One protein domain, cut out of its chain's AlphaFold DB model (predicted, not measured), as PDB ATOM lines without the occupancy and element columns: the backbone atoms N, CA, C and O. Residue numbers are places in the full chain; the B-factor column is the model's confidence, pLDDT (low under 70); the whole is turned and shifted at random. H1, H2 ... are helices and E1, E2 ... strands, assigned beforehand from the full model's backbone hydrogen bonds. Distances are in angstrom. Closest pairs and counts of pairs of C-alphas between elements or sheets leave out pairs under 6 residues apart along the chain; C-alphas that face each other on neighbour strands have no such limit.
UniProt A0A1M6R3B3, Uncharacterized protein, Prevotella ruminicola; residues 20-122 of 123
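What this domain is: This is residues 20 to 122 of the 123 residues of an uncharacterized protein of Prevotella ruminicola (UniProt A0A1M6R3B3). A small two-stranded ribbon, E1 and E2, lies at one end of a pair of helices, H2 beside H4, and a second pair, H1 beside H3, is set crosswise to the first. The helices of each pair run opposite ways; a long loop, residues 43 to 59, joins H1 to E1. The printed part has 103 residues, in the order H1 E1 H2 H3 H4 E2, with an antiparallel sheet E1 - E2; its class is mostly helix. It is compact, with a radius of gyration of the C-alphas of 13.3 A and spans of 39 by 36 by 28 A.

Where its parts are: E1 is residues 60 to 64, 13.5 A long, and E2 is residues 117 to 121, 12.8 A, ending at C-alpha 121 (12.654, 40.499, -40.500). H2 is residues 65 to 76, 16.4 A, and H4 residues 97 to 110, 19.9 A. H1, residues 28 to 42, begins at C-alpha 28 (6.657, 50.260, -35.963) and is 22.1 A long; H3 is residues 85 to 93, 12.5 A.

How they stand to each other: In the sheet, N 61 and O 120 are 2.9 A apart and N 118 and O 63 2.8 A, within hydrogen-bond range. The closest C-alphas of H2 and E2, Arg 65 and Trp 117, are 5.4 A apart. H2 and H4 touch, closest at C-alphas 76 and 101, 5.8 A, with a shallow tilt of 19 degrees, opposite ways. H1, with residues 37 to 41 alone, touches H2 at C-alphas 41 and 71, 6.2 A, about perpendicular at 88 degrees. H1 and H3 touch, closest at C-alphas 33 and 89, 5.6 A, with a shallow tilt of 27 degrees, opposite ways. H3 and H4 only just touch, only at the corner, with 3 pairs of C-alphas within 8 A, the closest those of Cys 90 and His 97, 6.0 A. H1 and H4 are apart. Every O i to N i+4 pair is within hydrogen-bond range in H2, H3 and H4; in H1 10 of 11 are.

The domain as a whole: The C-alphas farthest apart, those of Asp 82 and Glu 114, are 38.8 A apart. The printed part has no cut, and H1 to E1 is the long link. The pLDDT is under 70 in residues 20 to 28, 44 to 60, 110 to 118 and 121 to 122.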
ATOM      1  N   GLN A  20      10.959  40.261 -33.420       55.28
ATOM      2  CA  GLN A  20       9.772  40.153 -32.562       55.28
ATOM      3  C   GLN A  20       9.911  39.031 -31.526       55.28
ATOM      4  O   GLN A  20       9.319  39.098 -30.449       55.28
ATOM      5  N   GLN A  21      10.718  38.001 -31.800       55.56
ATOM      6  CA  GLN A  21      10.980  36.935 -30.827       55.56
ATOM      7  C   GLN A  21      11.867  37.408 -29.673       55.56
ATOM      8  O   GLN A  21      11.874  36.781 -28.612       55.56
ATOM      9  N   TRP A  22      12.634  38.480 -29.876       60.84
ATOM     10  CA  TRP A  22      13.635  38.966 -28.922       60.84
ATOM     11  C   TRP A  22      13.181  40.254 -28.227       60.84
ATOM     12  O   TRP A  22      13.509  40.459 -27.060       60.84
ATOM     13  N   ILE A  23      12.360  41.076 -28.887       61.72
ATOM     14  CA  ILE A  23      11.796  42.318 -28.349       61.72
ATOM     15  C   ILE A  23      10.293  42.126 -28.129       61.72
ATOM     16  O   ILE A  23       9.512  42.018 -29.068       61.72
ATOM     17  N   ARG A  24       9.868  42.100 -26.859       55.38
ATOM     18  CA  ARG A  24       8.476  41.781 -26.475       55.38
ATOM     19  C   ARG A  24       7.433  42.798 -26.950       55.38
ATOM     20  O   ARG A  24       6.275  42.422 -27.093       55.38
ATOM     21  N   ASN A  25       7.832  44.052 -27.162       57.34
ATOM     22  CA  ASN A  25       6.963  45.158 -27.573       57.34
ATOM     23  C   ASN A  25       7.369  45.682 -28.955       57.34
ATOM     24  O   ASN A  25       7.566  46.875 -29.128       57.34
ATOM     25  N   TYR A  26       7.564  44.783 -29.919       61.22
ATOM     26  CA  TYR A  26       8.037  45.164 -31.243       61.22
ATOM     27  C   TYR A  26       6.915  45.784 -32.091       61.22
ATOM     28  O   TYR A  26       6.094  45.072 -32.670       61.22
ATOM     29  N   ASP A  27       6.864  47.114 -32.141       67.50
ATOM     30  CA  ASP A  27       5.960  47.908 -32.981       67.50
ATOM     31  C   ASP A  27       6.725  48.688 -34.070       67.50
ATOM     32  O   ASP A  27       7.946  48.580 -34.197       67.50
ATOM     33  N   ASP A  28       6.020  49.463 -34.900       66.94
ATOM     34  CA  ASP A  28       6.657  50.260 -35.963       66.94
ATOM     35  C   ASP A  28       7.623  51.319 -35.409       66.94
ATOM     36  O   ASP A  28       8.629  51.630 -36.042       66.94
ATOM     37  N   VAL A  29       7.374  51.807 -34.191       72.25
ATOM     38  CA  VAL A  29       8.278  52.723 -33.489       72.25
ATOM     39  C   VAL A  29       9.581  51.998 -33.141       72.25
ATOM     40  O   VAL A  29      10.667  52.498 -33.420       72.25
ATOM     41  N   SER A  30       9.494  50.773 -32.625       72.06
ATOM     42  CA  SER A  30      10.652  49.937 -32.294       72.06
ATOM     43  C   SER A  30      11.522  49.615 -33.517       72.06
ATOM     44  O   SER A  30      12.744  49.498 -33.400       72.06
ATOM     45  N   LYS A  31      10.918  49.498 -34.709       74.06
ATOM     46  CA  LYS A  31      11.656  49.333 -35.975       74.06
ATOM     47  C   LYS A  31      12.533  50.547 -36.269       74.06
ATOM     48  O   LYS A  31      13.721  50.377 -36.537       74.06
ATOM     49  N   ASP A  32      11.976  51.753 -36.162       74.75
ATOM     50  CA  ASP A  32      12.717  52.997 -36.394       74.75
ATOM     51  C   ASP A  32      13.892  53.148 -35.419       74.75
ATOM     52  O   ASP A  32      15.033  53.345 -35.839       74.75
ATOM     53  N   TYR A  33      13.658  52.931 -34.120       77.81
ATOM     54  CA  TYR A  33      14.723  52.986 -33.111       77.81
ATOM     55  C   TYR A  33      15.829  51.950 -33.366       77.81
ATOM     56  O   TYR A  33      17.011  52.250 -33.173       77.81
ATOM     57  N   PHE A  34      15.481  50.754 -33.852       79.75
ATOM     58  CA  PHE A  34      16.474  49.745 -34.227       79.75
ATOM     59  C   PHE A  34      17.330  50.195 -35.413       79.75
ATOM     60  O   PHE A  34      18.548  50.063 -35.372       79.75
ATOM     61  N   LEU A  35      16.721  50.750 -36.463       78.19
ATOM     62  CA  LEU A  35      17.455  51.257 -37.626       78.19
ATOM     63  C   LEU A  35      18.320  52.472 -37.261       78.19
ATOM     64  O   LEU A  35      19.471  52.583 -37.696       78.19
ATOM     65  N   ARG A  36      17.804  53.351 -36.397       79.88
ATOM     66  CA  ARG A  36      18.510  54.531 -35.892       79.88
ATOM     67  C   ARG A  36      19.785  54.172 -35.131       79.88
ATOM     68  O   ARG A  36      20.756  54.920 -35.222       79.88
ATOM     69  N   LEU A  37      19.835  53.010 -34.478       84.00
ATOM     70  CA  LEU A  37      21.052  52.479 -33.856       84.00
ATOM     71  C   LEU A  37      22.234  52.427 -34.839       84.00
ATOM     72  O   LEU A  37      23.346  52.840 -34.510       84.00
ATOM     73  N   PHE A  38      21.992  51.948 -36.061       83.00
ATOM     74  CA  PHE A  38      23.022  51.848 -37.096       83.00
ATOM     75  C   PHE A  38      23.432  53.239 -37.585       83.00
ATOM     76  O   PHE A  38      24.621  53.513 -37.726       83.00
ATOM     77  N   ASN A  39      22.468  54.144 -37.764       79.62
ATOM     78  CA  ASN A  39      22.746  55.532 -38.136       79.62
ATOM     79  C   ASN A  39      23.640  56.247 -37.110       79.62
ATOM     80  O   ASN A  39      24.575  56.946 -37.503       79.62
ATOM     81  N   ILE A  40      23.409  56.024 -35.811       82.50
ATOM     82  CA  ILE A  40      24.233  56.579 -34.726       82.50
ATOM     83  C   ILE A  40      25.666  56.045 -34.810       82.50
ATOM     84  O   ILE A  40      26.615  56.824 -34.850       82.50
ATOM     85  N   VAL A  41      25.837  54.721 -34.884       82.31
ATOM     86  CA  VAL A  41      27.169  54.089 -34.874       82.31
ATOM     87  C   VAL A  41      28.008  54.460 -36.101       82.31
ATOM     88  O   VAL A  41      29.233  54.588 -36.007       82.31
ATOM     89  N   PHE A  42      27.374  54.603 -37.261       79.00
ATOM     90  CA  PHE A  42      28.061  54.922 -38.513       79.00
ATOM     91  C   PHE A  42      28.089  56.422 -38.828       79.00
ATOM     92  O   PHE A  42      28.667  56.806 -39.848       79.00
ATOM     93  N   GLU A  43      27.511  57.262 -37.960       77.06
ATOM     94  CA  GLU A  43      27.333  58.702 -38.178       77.06
ATOM     95  C   GLU A  43      26.750  58.997 -39.574       77.06
ATOM     96  O   GLU A  43      27.203  59.890 -40.298       77.06
ATOM     97  N   CYS A  44      25.770  58.192 -39.989       68.00
ATOM     98  CA  CYS A  44      25.162  58.261 -41.311       68.00
ATOM     99  C   CYS A  44      23.652  58.460 -41.216       68.00
ATOM    100  O   CYS A  44      23.004  57.942 -40.318       68.00
ATOM    101  N   ASN A  45      23.084  59.164 -42.194       60.44
ATOM    102  CA  ASN A  45      21.645  59.185 -42.426       60.44
ATOM    103  C   ASN A  45      21.371  58.265 -43.607       60.44
ATOM    104  O   ASN A  45      21.328  58.729 -44.747       60.44
ATOM    105  N   VAL A  46      21.279  56.956 -43.370       56.41
ATOM    106  CA  VAL A  46      20.799  56.083 -44.440       56.41
ATOM    107  C   VAL A  46      19.334  56.427 -44.690       56.41
ATOM    108  O   VAL A  46      18.496  56.251 -43.810       56.41
ATOM    109  N   ASP A  47      19.046  56.953 -45.884       48.03
ATOM    110  CA  ASP A  47      17.688  57.123 -46.398       48.03
ATOM    111  C   ASP A  47      17.091  55.728 -46.616       48.03
ATOM    112  O   ASP A  47      17.311  55.077 -47.642       48.03
ATOM    113  N   PHE A  48      16.377  55.221 -45.617       53.22
ATOM    114  CA  PHE A  48      15.587  54.007 -45.771       53.22
ATOM    115  C   PHE A  48      14.394  54.296 -46.740       53.22
ATOM    116  O   PHE A  48      14.020  55.449 -46.960       53.22
ATOM    117  N   LEU A  49      13.766  53.274 -47.347       46.94
ATOM    118  CA  LEU A  49      12.608  53.427 -48.262       46.94
ATOM    119  C   LEU A  49      11.290  53.706 -47.521       46.94
ATOM    120  O   LEU A  49      10.825  52.818 -46.813       46.94
ATOM    121  N   THR A  50      10.686  54.882 -47.746       45.84
ATOM    122  CA  THR A  50       9.479  55.414 -47.079       45.84
ATOM    123  C   THR A  50       8.137  54.823 -47.538       45.84
ATOM    124  O   THR A  50       7.909  54.606 -48.727       45.84
ATOM    125  N   ASP A  51       7.222  54.578 -46.599       44.25
ATOM    126  CA  ASP A  51       5.806  54.316 -46.811       44.25
ATOM    127  C   ASP A  51       5.071  55.625 -47.166       44.25
ATOM    128  O   ASP A  51       5.647  56.715 -47.161       44.25
ATOM    129  N   GLY A  52       3.785  55.530 -47.523       38.44
ATOM    130  CA  GLY A  52       2.978  56.644 -48.043       38.44
ATOM    131  C   GLY A  52       2.792  57.863 -47.119       38.44
ATOM    132  O   GLY A  52       2.108  58.800 -47.534       38.44
ATOM    133  N   GLN A  53       3.372  57.873 -45.911       45.50
ATOM    134  CA  GLN A  53       3.462  59.031 -45.007       45.50
ATOM    135  C   GLN A  53       4.850  59.698 -44.990       45.50
ATOM    136  O   GLN A  53       4.995  60.771 -44.408       45.50
ATOM    137  N   GLY A  54       5.845  59.119 -45.668       43.44
ATOM    138  CA  GLY A  54       7.242  59.542 -45.584       43.44
ATOM    139  C   GLY A  54       8.077  58.734 -44.583       43.44
ATOM    140  O   GLY A  54       9.167  59.188 -44.256       43.44
ATOM    141  N   GLU A  55       7.618  57.552 -44.150       44.25
ATOM    142  CA  GLU A  55       8.254  56.741 -43.094       44.25
ATOM    143  C   GLU A  55       8.904  55.468 -43.614       44.25
ATOM    144  O   GLU A  55       8.234  54.593 -44.150       44.25
ATOM    145  N   ALA A  56      10.215  55.327 -43.476       40.06
ATOM    146  CA  ALA A  56      10.926  54.255 -44.140       40.06
ATOM    147  C   ALA A  56      11.070  52.955 -43.384       40.06
ATOM    148  O   ALA A  56      11.984  52.799 -42.581       40.06
ATOM    149  N   ILE A  57      10.236  51.977 -43.740       52.81
ATOM    150  CA  ILE A  57      10.299  50.648 -43.149       52.81
ATOM    151  C   ILE A  57      10.349  49.603 -44.267       52.81
ATOM    152  O   ILE A  57       9.313  49.224 -44.813       52.81
ATOM    153  N   PRO A  58      11.539  49.110 -44.643       54.00
ATOM    154  CA  PRO A  58      11.603  47.913 -45.463       54.00
ATOM    155  C   PRO A  58      11.104  46.718 -44.631       54.00
ATOM    156  O   PRO A  58      11.459  46.612 -43.462       54.00
ATOM    157  N   ASP A  59      10.331  45.788 -45.212       57.66
ATOM    158  CA  ASP A  59       9.866  44.542 -44.547       57.66
ATOM    159  C   ASP A  59      11.020  43.649 -44.034       57.66
ATOM    160  O   ASP A  59      10.833  42.693 -43.276       57.66
ATOM    161  N   GLU A  60      12.233  43.963 -44.482       62.31
ATOM    162  CA  GLU A  60      13.489  43.343 -44.113       62.31
ATOM    163  C   GLU A  60      14.600  44.401 -44.060       62.31
ATOM    164  O   GLU A  60      14.721  45.233 -44.956       62.31
ATOM    165  N   PHE A  61      15.466  44.347 -43.054       72.94
ATOM    166  CA  PHE A  61      16.705  45.124 -43.014       72.94
ATOM    167  C   PHE A  61      17.895  44.178 -43.121       72.94
ATOM    168  O   PHE A  61      17.966  43.182 -42.402       72.94
ATOM    169  N   GLN A  62      18.816  44.461 -44.043       72.62
ATOM    170  CA  GLN A  62      20.026  43.663 -44.216       72.62
ATOM    171  C   GLN A  62      21.271  44.525 -44.057       72.62
ATOM    172  O   GLN A  62      21.395  45.579 -44.684       72.62
ATOM    173  N   VAL A  63      22.209  44.033 -43.258       75.00
ATOM    174  CA  VAL A  63      23.490  44.681 -42.972       75.00
ATOM    175  C   VAL A  63      24.619  43.671 -43.137       75.00
ATOM    176  O   VAL A  63      24.412  42.471 -42.940       75.00
ATOM    177  N   ASP A  64      25.804  44.121 -43.547       77.25
ATOM    178  CA  ASP A  64      26.971  43.241 -43.595       77.25
ATOM    179  C   ASP A  64      27.291  42.734 -42.177       77.25
ATOM    180  O   ASP A  64      27.096  43.432 -41.178       77.25
ATOM    181  N   ARG A  65      27.758  41.492 -42.067       78.44
ATOM    182  CA  ARG A  65      28.112  40.907 -40.773       78.44
ATOM    183  C   ARG A  65      29.206  41.705 -40.065       78.44
ATOM    184  O   ARG A  65      29.124  41.862 -38.848       78.44
ATOM    185  N   GLU A  66      30.194  42.203 -40.807       82.69
ATOM    186  CA  GLU A  66      31.270  43.036 -40.251       82.69
ATOM    187  C   GLU A  66      30.708  44.354 -39.692       82.69
ATOM    188  O   GLU A  66      31.134  44.834 -38.640       82.69
ATOM    189  N   ASP A  67      29.693  44.909 -40.359       82.56
ATOM    190  CA  ASP A  67      29.013  46.124 -39.919       82.56
ATOM    191  C   ASP A  67      28.170  45.867 -38.655       82.56
ATOM    192  O   ASP A  67      28.190  46.684 -37.733       82.56
ATOM    193  N   LEU A  68      27.495  44.713 -38.543       83.75
ATOM    194  CA  LEU A  68      26.807  44.324 -37.304       83.75
ATOM    195  C   LEU A  68      27.785  44.087 -36.146       83.75
ATOM    196  O   LEU A  68      27.514  44.515 -35.027       83.75
ATOM    197  N   GLU A  69      28.912  43.417 -36.392       86.62
ATOM    198  CA  GLU A  69      29.955  43.199 -35.380       86.62
ATOM    199  C   GLU A  69      30.470  44.531 -34.830       86.62
ATOM    200  O   GLU A  69      30.546  44.719 -33.616       86.62
ATOM    201  N   ARG A  70      30.687  45.510 -35.709       85.88
ATOM    202  CA  ARG A  70      31.040  46.868 -35.300       85.88
ATOM    203  C   ARG A  70      29.956  47.540 -34.456       85.88
ATOM    204  O   ARG A  70      30.294  48.200 -33.477       85.88
ATOM    205  N   VAL A  71      28.677  47.399 -34.811       87.38
ATOM    206  CA  VAL A  71      27.566  47.935 -33.998       87.38
ATOM    207  C   VAL A  71      27.563  47.303 -32.616       87.38
ATOM    208  O   VAL A  71      27.484  48.025 -31.628       87.38
ATOM    209  N   VAL A  72      27.729  45.983 -32.525       89.31
ATOM    210  CA  VAL A  72      27.836  45.273 -31.242       89.31
ATOM    211  C   VAL A  72      28.970  45.843 -30.392       89.31
ATOM    212  O   VAL A  72      28.764  46.117 -29.212       89.31
ATOM    213  N   GLU A  73      30.162  46.006 -30.968       90.31
ATOM    214  CA  GLU A  73      31.332  46.514 -30.248       90.31
ATOM    215  C   GLU A  73      31.134  47.956 -29.780       90.31
ATOM    216  O   GLU A  73      31.353  48.254 -28.606       90.31
ATOM    217  N   GLN A  74      30.667  48.832 -30.672       89.19
ATOM    218  CA  GLN A  74      30.472  50.249 -30.375       89.19
ATOM    219  C   GLN A  74      29.399  50.454 -29.313       89.19
ATOM    220  O   GLN A  74      29.642  51.163 -28.339       89.19
ATOM    221  N   VAL A  75      28.255  49.773 -29.447       89.19
ATOM    222  CA  VAL A  75      27.181  49.816 -28.450       89.19
ATOM    223  C   VAL A  75      27.679  49.256 -27.122       89.19
ATOM    224  O   VAL A  75      27.459  49.887 -26.098       89.19
ATOM    225  N   ALA A  76      28.422  48.144 -27.105       90.25
ATOM    226  CA  ALA A  76      28.954  47.571 -25.864       90.25
ATOM    227  C   ALA A  76      29.939  48.490 -25.127       90.25
ATOM    228  O   ALA A  76      30.040  48.421 -23.903       90.25
ATOM    229  N   THR A  77      30.676  49.331 -25.853       90.88
ATOM    230  CA  THR A  77      31.594  50.319 -25.264       90.88
ATOM    231  C   THR A  77      30.972  51.700 -25.072       90.88
ATOM    232  O   THR A  77      31.659  52.608 -24.602       90.88
ATOM    233  N   TRP A  78      29.700  51.873 -25.438       89.50
ATOM    234  CA  TRP A  78      29.021  53.160 -25.372       89.50
ATOM    235  C   TRP A  78      28.839  53.590 -23.919       89.50
ATOM    236  O   TRP A  78      28.343  52.828 -23.087       89.50
ATOM    237  N   HIS A  79      29.258  54.814 -23.607       86.12
ATOM    238  CA  HIS A  79      29.019  55.394 -22.295       86.12
ATOM    239  C   HIS A  79      27.635  56.031 -22.293       86.12
ATOM    240  O   HIS A  79      27.438  57.028 -22.979       86.12
ATOM    241  N   LEU A  80      26.699  55.429 -21.560       82.62
ATOM    242  CA  LEU A  80      25.339  55.945 -21.459       82.62
ATOM    243  C   LEU A  80      25.312  57.220 -20.625       82.62
ATOM    244  O   LEU A  80      25.768  57.228 -19.477       82.62
ATOM    245  N   GLU A  81      24.714  58.258 -21.188       83.56
ATOM    246  CA  GLU A  81      24.288  59.448 -20.462       83.56
ATOM    247  C   GLU A  81      22.754  59.529 -20.499       83.56
ATOM    248  O   GLU A  81      22.138  59.210 -21.515       83.56
ATOM    249  N   ASP A  82      22.124  59.942 -19.391       74.69
ATOM    250  CA  ASP A  82      20.658  60.037 -19.305       74.69
ATOM    251  C   ASP A  82      20.102  60.905 -20.449       74.69
ATOM    252  O   ASP A  82      20.435  62.091 -20.567       74.69
ATOM    253  N   GLY A  83      19.213  60.326 -21.260       74.12
ATOM    254  CA  GLY A  83      18.610  61.005 -22.407       74.12
ATOM    255  C   GLY A  83      19.472  61.049 -23.671       74.12
ATOM    256  O   GLY A  83      19.114  61.776 -24.600       74.12
ATOM    257  N   ASP A  84      20.574  60.295 -23.734       86.12
ATOM    258  CA  ASP A  84      21.281  60.056 -24.992       86.12
ATOM    259  C   ASP A  84      20.454  59.180 -25.961       86.12
ATOM    260  O   ASP A  84      19.440  58.573 -25.597       86.12
ATOM    261  N   ASP A  85      20.847  59.142 -27.238       85.19
ATOM    262  CA  ASP A  85      20.093  58.406 -28.258       85.19
ATOM    263  C   ASP A  85      20.043  56.883 -27.991       85.19
ATOM    264  O   ASP A  85      19.044  56.242 -28.326       85.19
ATOM    265  N   ILE A  86      21.078  56.292 -27.379       86.62
ATOM    266  CA  ILE A  86      21.143  54.852 -27.074       86.62
ATOM    267  C   ILE A  86      20.267  54.513 -25.860       86.62
ATOM    268  O   ILE A  86      19.569  53.497 -25.873       86.62
ATOM    269  N   ASP A  87      20.244  55.370 -24.844       86.81
ATOM    270  CA  ASP A  87      19.351  55.312 -23.687       86.81
ATOM    271  C   ASP A  87      17.883  55.441 -24.121       86.81
ATOM    272  O   ASP A  87      17.021  54.671 -23.684       86.81
ATOM    273  N   CYS A  88      17.600  56.327 -25.083       86.12
ATOM    274  CA  CYS A  88      16.280  56.428 -25.704       86.12
ATOM    275  C   CYS A  88      15.872  55.127 -26.415       86.12
ATOM    276  O   CYS A  88      14.727  54.694 -26.267       86.12
ATOM    277  N   ILE A  89      16.789  54.485 -27.153       85.56
ATOM    278  CA  ILE A  89      16.546  53.182 -27.803       85.56
ATOM    279  C   ILE A  89      16.263  52.099 -26.751       85.56
ATOM    280  O   ILE A  89      15.272  51.377 -26.864       85.56
ATOM    281  N   CYS A  90      17.085  52.014 -25.701       86.25
ATOM    282  CA  CYS A  90      16.906  51.058 -24.603       86.25
ATOM    283  C   CYS A  90      15.546  51.246 -23.912       86.25
ATOM    284  O   CYS A  90      14.788  50.289 -23.733       86.25
ATOM    285  N   THR A  91      15.195  52.497 -23.604       86.19
ATOM    286  CA  THR A  91      13.910  52.872 -23.001       86.19
ATOM    287  C   THR A  91      12.732  52.511 -23.902       86.19
ATOM    288  O   THR A  91      11.737  51.980 -23.410       86.19
ATOM    289  N   ASN A  92      12.837  52.754 -25.214       83.62
ATOM    290  CA  ASN A  92      11.784  52.419 -26.172       83.62
ATOM    291  C   ASN A  92      11.553  50.903 -26.250       83.62
ATOM    292  O   ASN A  92      10.416  50.442 -26.177       83.62
ATOM    293  N   PHE A  93      12.636  50.125 -26.290       80.25
ATOM    294  CA  PHE A  93      12.564  48.663 -26.288       80.25
ATOM    295  C   PHE A  93      12.148  48.087 -24.929       80.25
ATOM    296  O   PHE A  93      11.764  46.918 -24.845       80.25
ATOM    297  N   GLY A  94      12.208  48.889 -23.862       83.62
ATOM    298  CA  GLY A  94      11.943  48.451 -22.496       83.62
ATOM    299  C   GLY A  94      12.990  47.464 -21.979       83.62
ATOM    300  O   GLY A  94      12.648  46.578 -21.195       83.62
ATOM    301  N   ILE A  95      14.237  47.595 -22.438       85.19
ATOM    302  CA  ILE A  95      15.367  46.737 -22.065       85.19
ATOM    303  C   ILE A  95      16.522  47.580 -21.528       85.19
ATOM    304  O   ILE A  95      16.637  48.767 -21.820       85.19
ATOM    305  N   SER A  96      17.402  46.963 -20.748       89.56
ATOM    306  CA  SER A  96      18.674  47.569 -20.356       89.56
ATOM    307  C   SER A  96      19.689  47.569 -21.505       89.56
ATOM    308  O   SER A  96      19.585  46.807 -22.467       89.56
ATOM    309  N   HIS A  97      20.728  48.391 -21.383       90.56
ATOM    310  CA  HIS A  97      21.830  48.422 -22.347       90.56
ATOM    311  C   HIS A  97      22.571  47.083 -22.470       90.56
ATOM    312  O   HIS A  97      22.856  46.642 -23.582       90.56
ATOM    313  N   ASP A  98      22.788  46.368 -21.362       90.12
ATOM    314  CA  ASP A  98      23.357  45.012 -21.381       90.12
ATOM    315  C   ASP A  98      22.470  44.014 -22.147       90.12
ATOM    316  O   ASP A  98      22.975  43.117 -22.832       90.12
ATOM    317  N   GLU A  99      21.145  44.165 -22.062       88.00
ATOM    318  CA  GLU A  99      20.186  43.361 -22.825       88.00
ATOM    319  C   GLU A  99      20.208  43.721 -24.314       88.00
ATOM    320  O   GLU A  99      20.183  42.814 -25.147       88.00
ATOM    321  N   LEU A 100      20.346  45.005 -24.666       88.12
ATOM    322  CA  LEU A 100      20.535  45.440 -26.053       88.12
ATOM    323  C   LEU A 100      21.815  44.836 -26.652       88.12
ATOM    324  O   LEU A 100      21.784  44.261 -27.741       88.12
ATOM    325  N   VAL A 101      22.935  44.894 -25.926       89.88
ATOM    326  CA  VAL A 101      24.208  44.287 -26.354       89.88
ATOM    327  C   VAL A 101      24.065  42.775 -26.505       89.88
ATOM    328  O   VAL A 101      24.537  42.196 -27.487       89.88
ATOM    329  N   SER A 102      23.407  42.124 -25.546       88.06
ATOM    330  CA  SER A 102      23.125  40.687 -25.590       88.06
ATOM    331  C   SER A 102      22.298  40.302 -26.815       88.06
ATOM    332  O   SER A 102      22.634  39.330 -27.488       88.06
ATOM    333  N   LEU A 103      21.281  41.095 -27.153       84.00
ATOM    334  CA  LEU A 103      20.435  40.894 -28.327       84.00
ATOM    335  C   LEU A 103      21.239  41.011 -29.626       84.00
ATOM    336  O   LEU A 103      21.163  40.126 -30.479       84.00
ATOM    337  N   LEU A 104      22.069  42.048 -29.765       85.50
ATOM    338  CA  LEU A 104      22.913  42.231 -30.951       85.50
ATOM    339  C   LEU A 104      23.951  41.105 -31.089       85.50
ATOM    340  O   LEU A 104      24.203  40.612 -32.189       85.50
ATOM    341  N   ARG A 105      24.533  40.650 -29.970       86.50
ATOM    342  CA  ARG A 105      25.444  39.493 -29.944       86.50
ATOM    343  C   ARG A 105      24.737  38.205 -30.325       86.50
ATOM    344  O   ARG A 105      25.317  37.393 -31.040       86.50
ATOM    345  N   GLU A 106      23.511  38.005 -29.854       81.38
ATOM    346  CA  GLU A 106      22.722  36.835 -30.214       81.38
ATOM    347  C   GLU A 106      22.418  36.840 -31.715       81.38
ATOM    348  O   GLU A 106      22.672  35.830 -32.378       81.38
ATOM    349  N   ALA A 107      22.004  37.987 -32.265       75.88
ATOM    350  CA  ALA A 107      21.821  38.180 -33.700       75.88
ATOM    351  C   ALA A 107      23.100  37.830 -34.479       75.88
ATOM    352  O   ALA A 107      23.059  36.998 -35.384       75.88
ATOM    353  N   LEU A 108      24.253  38.370 -34.066       78.19
ATOM    354  CA  LEU A 108      25.554  38.082 -34.676       78.19
ATOM    355  C   LEU A 108      25.950  36.600 -34.560       78.19
ATOM    356  O   LEU A 108      26.510  36.035 -35.496       78.19
ATOM    357  N   SER A 109      25.658  35.950 -33.432       76.81
ATOM    358  CA  SER A 109      25.985  34.535 -33.192       76.81
ATOM    359  C   SER A 109      25.148  33.572 -34.033       76.81
ATOM    360  O   SER A 109      25.619  32.492 -34.389       76.81
ATOM    361  N   LYS A 110      23.913  33.977 -34.352       69.38
ATOM    362  CA  LYS A 110      22.976  33.245 -35.208       69.38
ATOM    363  C   LYS A 110      23.274  33.448 -36.693       69.38
ATOM    364  O   LYS A 110      22.755  32.701 -37.519       69.38
ATOM    365  N   CYS A 111      24.132  34.412 -37.038       65.94
ATOM    366  CA  CYS A 111      24.642  34.556 -38.394       65.94
ATOM    367  C   CYS A 111      25.534  33.361 -38.723       65.94
ATOM    368  O   CYS A 111      26.532  33.109 -38.043       65.94
ATOM    369  N   ASP A 112      25.190  32.630 -39.784       61.31
ATOM    370  CA  ASP A 112      26.053  31.564 -40.277       61.31
ATOM    371  C   ASP A 112      27.443  32.137 -40.591       61.31
ATOM    372  O   ASP A 112      27.565  33.244 -41.128       61.31
ATOM    373  N   LYS A 113      28.512  31.407 -40.258       57.50
ATOM    374  CA  LYS A 113      29.878  31.923 -40.424       57.50
ATOM    375  C   LYS A 113      30.218  32.206 -41.887       57.50
ATOM    376  O   LYS A 113      31.102  33.020 -42.141       57.50
ATOM    377  N   GLU A 114      29.519  31.548 -42.808       54.38
ATOM    378  CA  GLU A 114      29.649  31.723 -44.256       54.38
ATOM    379  C   GLU A 114      28.729  32.822 -44.820       54.38
ATOM    380  O   GLU A 114      28.878  33.223 -45.976       54.38
ATOM    381  N   SER A 115      27.790  33.339 -44.018       60.00
ATOM    382  CA  SER A 115      26.873  34.396 -44.440       60.00
ATOM    383  C   SER A 115      27.539  35.763 -44.344       60.00
ATOM    384  O   SER A 115      27.990  36.195 -43.284       60.00
ATOM    385  N   LYS A 116      27.567  36.459 -45.482       65.50
ATOM    386  CA  LYS A 116      28.061  37.835 -45.585       65.50
ATOM    387  C   LYS A 116      27.068  38.865 -45.030       65.50
ATOM    388  O   LYS A 116      27.476  39.923 -44.571       65.50
ATOM    389  N   TRP A 117      25.778  38.548 -45.071       65.62
ATOM    390  CA  TRP A 117      24.700  39.469 -44.724       65.62
ATOM    391  C   TRP A 117      23.895  38.938 -43.547       65.62
ATOM    392  O   TRP A 117      23.605  37.743 -43.470       65.62
ATOM    393  N   VAL A 118      23.507  39.849 -42.662       69.25
ATOM    394  CA  VAL A 118      22.589  39.607 -41.556       69.25
ATOM    395  C   VAL A 118      21.251  40.209 -41.921       69.25
ATOM    396  O   VAL A 118      21.183  41.393 -42.236       69.25
ATOM    397  N   ARG A 119      20.197  39.392 -41.893       71.19
ATOM    398  CA  ARG A 119      18.833  39.808 -42.215       71.19
ATOM    399  C   ARG A 119      17.992  39.881 -40.947       71.19
ATOM    400  O   ARG A 119      17.885  38.898 -40.219       71.19
ATOM    401  N   PHE A 120      17.352  41.021 -40.763       71.81
ATOM    402  CA  PHE A 120      16.345  41.295 -39.755       71.81
ATOM    403  C   PHE A 120      14.978  41.366 -40.442       71.81
ATOM    404  O   PHE A 120      14.826  42.077 -41.435       71.81
ATOM    405  N   CYS A 121      14.015  40.581 -39.965       66.12
ATOM    406  CA  CYS A 121      12.654  40.499 -40.500       66.12
ATOM    407  C   CYS A 121      11.643  40.882 -39.422       66.12
ATOM    408  O   CYS A 121      11.894  40.667 -38.235       66.12
ATOM    409  N   TRP A 122      10.480  41.374 -39.850       63.62
ATOM    410  CA  TRP A 122       9.449  41.897 -38.948       63.62
ATOM    411  C   TRP A 122       8.048  41.295 -39.173       63.62
ATOM    412  O   TRP A 122       7.058  41.960 -38.871       63.62
TER     413      TRP A 122